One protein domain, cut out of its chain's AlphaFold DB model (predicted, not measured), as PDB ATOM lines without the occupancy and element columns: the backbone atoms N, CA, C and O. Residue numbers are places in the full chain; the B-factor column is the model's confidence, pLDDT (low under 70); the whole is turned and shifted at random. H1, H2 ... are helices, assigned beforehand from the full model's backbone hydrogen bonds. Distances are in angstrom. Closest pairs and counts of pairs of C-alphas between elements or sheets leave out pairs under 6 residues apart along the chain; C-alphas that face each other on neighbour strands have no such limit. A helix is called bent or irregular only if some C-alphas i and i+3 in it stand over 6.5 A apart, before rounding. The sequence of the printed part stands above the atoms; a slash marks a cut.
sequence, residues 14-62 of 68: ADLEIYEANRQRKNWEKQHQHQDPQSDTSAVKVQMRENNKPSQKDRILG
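This is residues 14 to 62 of the 68 residues of an uncharacterized protein of Lentithecium fluviatile CBS 122367 (UniProt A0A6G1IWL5). An open, flat U: the long helix H1 makes one arm, and a long stretch with no named element, residues 34 to 55, makes the bend and runs on along the other arm to the short helix H2 near its end. The two arms stand well away from each other with nothing between them, and there is no packed core. The printed part has 49 residues with two named helices, H1 then H2, and no named strand; its class is all helix, with 25 residues in named elements. The whole is extended, with a radius of gyration of the C-alphas of 18.2 A, and the C-alphas span 40 by 34 by 8 A.

H1 runs from Ala 14 to Gln 33, 28.5 A from first to last C-alpha, beginning with C-alpha 14 at (5.095, -20.604, 5.110) and ending with C-alpha 33 at (30.017, -6.806, 6.773). Residues 34 to 55 follow, their C-alphas 13 to 20 A from the mean of all C-alphas. H2, residues 56 to 60, is 6.5 A long from first to last C-alpha and ends with C-alpha 60 at (6.903, 3.967, 30.987).

H1 and H2 are apart, with no C-alpha of the one within 8 A of the other. Residues 14 to 62 stand free, of which 14 to 33 belong to H1 and 56 to 60 belong to H2: each of their C-alphas is more than 10 A from any C-alpha that is 8 or more residues away along the chain. In H1 and H2 every O i to N i+4 pair is within hydrogen-bond range. Neither helix is bent.

The C-alphas of Ala 14 and Met 48 are the two farthest apart, at 44.3 A, and those of Ala 14 and Gly 62, the first and last printed, are 39.3 A apart. The printed part has no cut, and the link from H1 to H2, 22 residues, is long. The mean pLDDT of the printed part is 71.1; residues 33 to 53, residues 56 to 58 and residue 62 are under 70, and H1 has a mean of 90.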
ATOM      1  N   ALA A  14       4.752 -21.967   5.512       95.56
ATOM      2  CA  ALA A  14       5.095 -20.604   5.110       95.56
ATOM      3  C   ALA A  14       5.874 -19.851   6.206       95.56
ATOM      4  O   ALA A  14       6.787 -19.082   5.910       95.56
ATOM      5  N   ASP A  15       5.570 -20.113   7.481       96.50
ATOM      6  CA  ASP A  15       6.289 -19.505   8.605       96.50
ATOM      7  C   ASP A  15       7.737 -20.017   8.697       96.50
ATOM      8  O   ASP A  15       8.651 -19.265   9.053       96.50
ATOM      9  N   LEU A  16       7.963 -21.282   8.320       95.75
ATOM     10  CA  LEU A  16       9.302 -21.869   8.229       95.75
ATOM     11  C   LEU A  16      10.096 -21.252   7.074       95.75
ATOM     12  O   LEU A  16      11.248 -20.867   7.267       95.75
ATOM     13  N   GLU A  17       9.475 -21.075   5.908       96.31
ATOM     14  CA  GLU A  17      10.107 -20.441   4.744       96.31
ATOM     15  C   GLU A  17      10.533 -18.997   5.048       96.31
ATOM     16  O   GLU A  17      11.659 -18.592   4.744       96.31
ATOM     17  N   ILE A  18       9.675 -18.229   5.730       96.00
ATOM     18  CA  ILE A  18      10.000 -16.869   6.184       96.00
ATOM     19  C   ILE A  18      11.206 -16.888   7.131       96.00
ATOM     20  O   ILE A  18      12.098 -16.035   7.032       96.00
ATOM     21  N   TYR A  19      11.256 -17.845   8.061       95.94
ATOM     22  CA  TYR A  19      12.388 -17.985   8.972       95.94
ATOM     23  C   TYR A  19      13.688 -18.302   8.220       95.94
ATOM     24  O   TYR A  19      14.713 -17.656   8.462       95.94
ATOM     25  N   GLU A  20      13.656 -19.251   7.287       96.69
ATOM     26  CA  GLU A  20      14.830 -19.659   6.517       96.69
ATOM     27  C   GLU A  20      15.350 -18.541   5.611       96.69
ATOM     28  O   GLU A  20      16.553 -18.261   5.622       96.69
ATOM     29  N   ALA A  21      14.462 -17.830   4.912       94.38
ATOM     30  CA  ALA A  21      14.828 -16.679   4.089       94.38
ATOM     31  C   ALA A  21      15.530 -15.592   4.922       94.38
ATOM     32  O   ALA A  21      16.569 -15.050   4.535       94.38
ATOM     33  N   ASN A  22      15.009 -15.311   6.119       93.81
ATOM     34  CA  ASN A  22      15.622 -14.353   7.036       93.81
ATOM     35  C   ASN A  22      16.966 -14.841   7.587       93.81
ATOM     36  O   ASN A  22      17.889 -14.041   7.771       93.81
ATOM     37  N   ARG A  23      17.104 -16.143   7.844       95.31
ATOM     38  CA  ARG A  23      18.365 -16.746   8.288       95.31
ATOM     39  C   ARG A  23      19.445 -16.611   7.216       95.31
ATOM     40  O   ARG A  23      20.566 -16.219   7.535       95.31
ATOM     41  N   GLN A  24      19.107 -16.894   5.959       93.00
ATOM     42  CA  GLN A  24      20.022 -16.747   4.828       93.00
ATOM     43  C   GLN A  24      20.442 -15.289   4.637       93.00
ATOM     44  O   GLN A  24      21.640 -15.013   4.578       93.00
ATOM     45  N   ARG A  25      19.483 -14.351   4.651       91.25
ATOM     46  CA  ARG A  25      19.764 -12.911   4.558       91.25
ATOM     47  C   ARG A  25      20.748 -12.452   5.636       91.25
ATOM     48  O   ARG A  25      21.753 -11.833   5.313       91.25
ATOM     49  N   LYS A  26      20.515 -12.817   6.899       91.12
ATOM     50  CA  LYS A  26      21.412 -12.442   8.007       91.12
ATOM     51  C   LYS A  26      22.813 -13.032   7.866       91.12
ATOM     52  O   LYS A  26      23.787 -12.397   8.259       91.12
ATOM     53  N   ASN A  27      22.932 -14.252   7.352       89.12
ATOM     54  CA  ASN A  27      24.240 -14.861   7.120       89.12
ATOM     55  C   ASN A  27      24.988 -14.163   5.978       89.12
ATOM     56  O   ASN A  27      26.187 -13.931   6.104       89.12
ATOM     57  N   TRP A  28      24.279 -13.795   4.911       87.06
ATOM     58  CA  TRP A  28      24.826 -13.013   3.804       87.06
ATOM     59  C   TRP A  28      25.299 -11.631   4.272       87.06
ATOM     60  O   TRP A  28      26.450 -11.269   4.047       87.06
ATOM     61  N   GLU A  29      24.469 -10.907   5.027       84.94
ATOM     62  CA  GLU A  29      24.831  -9.608   5.613       84.94
ATOM     63  C   GLU A  29      26.104  -9.701   6.461       84.94
ATOM     64  O   GLU A  29      27.022  -8.907   6.280       84.94
ATOM     65  N   LYS A  30      26.212 -10.712   7.334       83.06
ATOM     66  CA  LYS A  30      27.419 -10.930   8.148       83.06
ATOM     67  C   LYS A  30      28.667 -11.165   7.301       83.06
ATOM     68  O   LYS A  30      29.728 -10.653   7.637       83.06
ATOM     69  N   GLN A  31      28.557 -11.941   6.224       81.69
ATOM     70  CA  GLN A  31      29.696 -12.208   5.339       81.69
ATOM     71  C   GLN A  31      30.168 -10.935   4.635       81.69
ATOM     72  O   GLN A  31      31.370 -10.687   4.571       81.69
ATOM     73  N   HIS A  32      29.237 -10.103   4.174       75.06
ATOM     74  CA  HIS A  32      29.571  -8.835   3.531       75.06
ATOM     75  C   HIS A  32      30.085  -7.780   4.517       75.06
ATOM     76  O   HIS A  32      30.988  -7.019   4.182       75.06
ATOM     77  N   GLN A  33      29.599  -7.775   5.758       66.88
ATOM     78  CA  GLN A  33      30.017  -6.806   6.773       66.88
ATOM     79  C   GLN A  33      31.465  -7.009   7.257       66.88
ATOM     80  O   GLN A  33      32.062  -6.089   7.806       66.88
ATOM     81  N   HIS A  34      32.063  -8.183   7.032       60.09
ATOM     82  CA  HIS A  34      33.468  -8.444   7.356       60.09
ATOM     83  C   HIS A  34      34.460  -8.049   6.244       60.09
ATOM     84  O   HIS A  34      35.665  -8.144   6.472       60.09
ATOM     85  N   GLN A  35      33.993  -7.611   5.067       58.66
ATOM     86  CA  GLN A  35      34.864  -7.218   3.947       58.66
ATOM     87  C   GLN A  35      35.096  -5.703   3.825       58.66
ATOM     88  O   GLN A  35      36.048  -5.312   3.155       58.66
ATOM     89  N   ASP A  36      34.330  -4.865   4.534       49.47
ATOM     90  CA  ASP A  36      34.538  -3.411   4.581       49.47
ATOM     91  C   ASP A  36      34.943  -2.942   5.993       49.47
ATOM     92  O   ASP A  36      34.080  -2.692   6.837       49.47
ATOM     93  N   PRO A  37      36.241  -2.738   6.290       53.91
ATOM     94  CA  PRO A  37      36.677  -2.091   7.525       53.91
ATOM     95  C   PRO A  37      36.646  -0.554   7.415       53.91
ATOM     96  O   PRO A  37      37.511   0.117   7.977       53.91
ATOM     97  N   GLN A  38      35.705   0.041   6.667       52.84
ATOM     98  CA  GLN A  38      35.723   1.494   6.458       52.84
ATOM     99  C   GLN A  38      34.361   2.138   6.159       52.84
ATOM    100  O   GLN A  38      34.163   2.769   5.129       52.84
ATOM    101  N   SER A  39      33.441   2.100   7.124       48.53
ATOM    102  CA  SER A  39      32.413   3.151   7.228       48.53
ATOM    103  C   SER A  39      31.864   3.284   8.649       48.53
ATOM    104  O   SER A  39      30.656   3.292   8.865       48.53
ATOM    105  N   ASP A  40      32.762   3.429   9.626       50.59
ATOM    106  CA  ASP A  40      32.418   3.754  11.016       50.59
ATOM    107  C   ASP A  40      32.566   5.263  11.309       50.59
ATOM    108  O   ASP A  40      32.981   5.698  12.380       50.59
ATOM    109  N   THR A  41      32.211   6.125  10.345       49.97
ATOM    110  CA  THR A  41      32.150   7.592  10.546       49.97
ATOM    111  C   THR A  41      30.807   8.049  11.136       49.97
ATOM    112  O   THR A  41      30.446   9.222  11.062       49.97
ATOM    113  N   SER A  42      30.050   7.139  11.752       47.19
ATOM    114  CA  SER A  42      28.866   7.475  12.555       47.19
ATOM    115  C   SER A  42      29.043   7.178  14.051       47.19
ATOM    116  O   SER A  42      28.213   7.616  14.847       47.19
ATOM    117  N   ALA A  43      30.165   6.579  14.470       51.94
ATOM    118  CA  ALA A  43      30.448   6.278  15.877       51.94
ATOM    119  C   ALA A  43      30.852   7.506  16.727       51.94
ATOM    120  O   ALA A  43      30.570   7.551  17.924       51.94
ATOM    121  N   VAL A  44      31.441   8.559  16.141       48.47
ATOM    122  CA  VAL A  44      32.000   9.687  16.929       48.47
ATOM    123  C   VAL A  44      30.944  10.726  17.357       48.47
ATOM    124  O   VAL A  44      31.137  11.437  18.339       48.47
ATOM    125  N   LYS A  45      29.776  10.801  16.699       47.84
ATOM    126  CA  LYS A  45      28.686  11.724  17.100       47.84
ATOM    127  C   LYS A  45      27.666  11.123  18.075       47.84
ATOM    128  O   LYS A  45      26.841  11.867  18.607       47.84
ATOM    129  N   VAL A  46      27.705   9.813  18.321       49.69
ATOM    130  CA  VAL A  46      26.712   9.126  19.168       49.69
ATOM    131  C   VAL A  46      27.070   9.212  20.655       49.69
ATOM    132  O   VAL A  46      26.177   9.419  21.474       49.69
ATOM    133  N   GLN A  47      28.359   9.206  21.011       48.47
ATOM    134  CA  GLN A  47      28.787   9.213  22.418       48.47
ATOM    135  C   GLN A  47      28.397  10.477  23.196       48.47
ATOM    136  O   GLN A  47      28.158  10.403  24.398       48.47
ATOM    137  N   MET A  48      28.235  11.632  22.541       46.47
ATOM    138  CA  MET A  48      27.844  12.862  23.245       46.47
ATOM    139  C   MET A  48      26.327  12.976  23.502       46.47
ATOM    140  O   MET A  48      25.901  13.823  24.282       46.47
ATOM    141  N   ARG A  49      25.495  12.127  22.876       51.34
ATOM    142  CA  ARG A  49      24.026  12.111  23.059       51.34
ATOM    143  C   ARG A  49      23.520  10.912  23.861       51.34
ATOM    144  O   ARG A  49      22.314  10.773  24.060       51.34
ATOM    145  N   GLU A  50      24.410  10.029  24.296       52.06
ATOM    146  CA  GLU A  50      24.027   8.765  24.923       52.06
ATOM    147  C   GLU A  50      23.769   8.888  26.433       52.06
ATOM    148  O   GLU A  50      22.952   8.143  26.969       52.06
ATOM    149  N   ASN A  51      24.337   9.902  27.096       56.19
ATOM    150  CA  ASN A  51      24.158  10.106  28.540       56.19
ATOM    151  C   ASN A  51      22.845  10.806  28.939       56.19
ATOM    152  O   ASN A  51      22.526  10.842  30.122       56.19
ATOM    153  N   ASN A  52      22.067  11.330  27.985       59.19
ATOM    154  CA  ASN A  52      20.805  12.042  28.255       59.19
ATOM    155  C   ASN A  52      19.557  11.269  27.799       59.19
ATOM    156  O   ASN A  52      18.495  11.858  27.591       59.19
ATOM    157  N   LYS A  53      19.656   9.948  27.612       65.69
ATOM    158  CA  LYS A  53      18.472   9.130  27.327       65.69
ATOM    159  C   LYS A  53      17.688   8.942  28.639       65.69
ATOM    160  O   LYS A  53      18.262   8.409  29.588       65.69
ATOM    161  N   PRO A  54      16.408   9.363  28.721       70.25
ATOM    162  CA  PRO A  54      15.611   9.193  29.932       70.25
ATOM    163  C   PRO A  54      15.525   7.708  30.286       70.25
ATOM    164  O   PRO A  54      15.449   6.843  29.400       70.25
ATOM    165  N   SER A  55      15.575   7.409  31.584       76.19
ATOM    166  CA  SER A  55      15.619   6.030  32.053       76.19
ATOM    167  C   SER A  55      14.375   5.270  31.578       76.19
ATOM    168  O   SER A  55      13.319   5.840  31.294       76.19
ATOM    169  N   GLN A  56      14.472   3.945  31.478       65.62
ATOM    170  CA  GLN A  56      13.343   3.113  31.050       65.62
ATOM    171  C   GLN A  56      12.104   3.294  31.943       65.62
ATOM    172  O   GLN A  56      10.985   3.175  31.449       65.62
ATOM    173  N   LYS A  57      12.293   3.660  33.221       67.75
ATOM    174  CA  LYS A  57      11.203   4.050  34.125       67.75
ATOM    175  C   LYS A  57      10.505   5.332  33.668       67.75
ATOM    176  O   LYS A  57       9.280   5.343  33.593       67.75
ATOM    177  N   ASP A  58      11.260   6.359  33.291       68.75
ATOM    178  CA  ASP A  58      10.705   7.651  32.850       68.75
ATOM    179  C   ASP A  58       9.912   7.525  31.541       68.75
ATOM    180  O   ASP A  58       8.936   8.240  31.313       68.75
ATOM    181  N   ARG A  59      10.299   6.561  30.697       73.25
ATOM    182  CA  ARG A  59       9.605   6.226  29.446       73.25
ATOM    183  C   ARG A  59       8.243   5.570  29.673       73.25
ATOM    184  O   ARG A  59       7.331   5.785  28.885       73.25
ATOM    185  N   ILE A  60       8.120   4.745  30.712       70.44
ATOM    186  CA  ILE A  60       6.903   3.967  30.987       70.44
ATOM    187  C   ILE A  60       5.900   4.796  31.787       70.44
ATOM    188  O   ILE A  60       4.705   4.727  31.519       70.44
ATOM    189  N   LEU A  61       6.374   5.609  32.735       75.38
ATOM    190  CA  LEU A  61       5.499   6.444  33.560       75.38
ATOM    191  C   LEU A  61       5.066   7.748  32.878       75.38
ATOM    192  O   LEU A  61       4.400   8.554  33.518       75.38
ATOM    193  N   GLY A  62       5.418   7.948  31.600       66.50
ATOM    194  CA  GLY A  62       5.054   9.139  30.838       66.50
ATOM    195  C   GLY A  62       5.513  10.397  31.561       66.50
ATOM    196  O   GLY A  62       4.685  11.095  32.131       66.50
TER     197      GLY A  62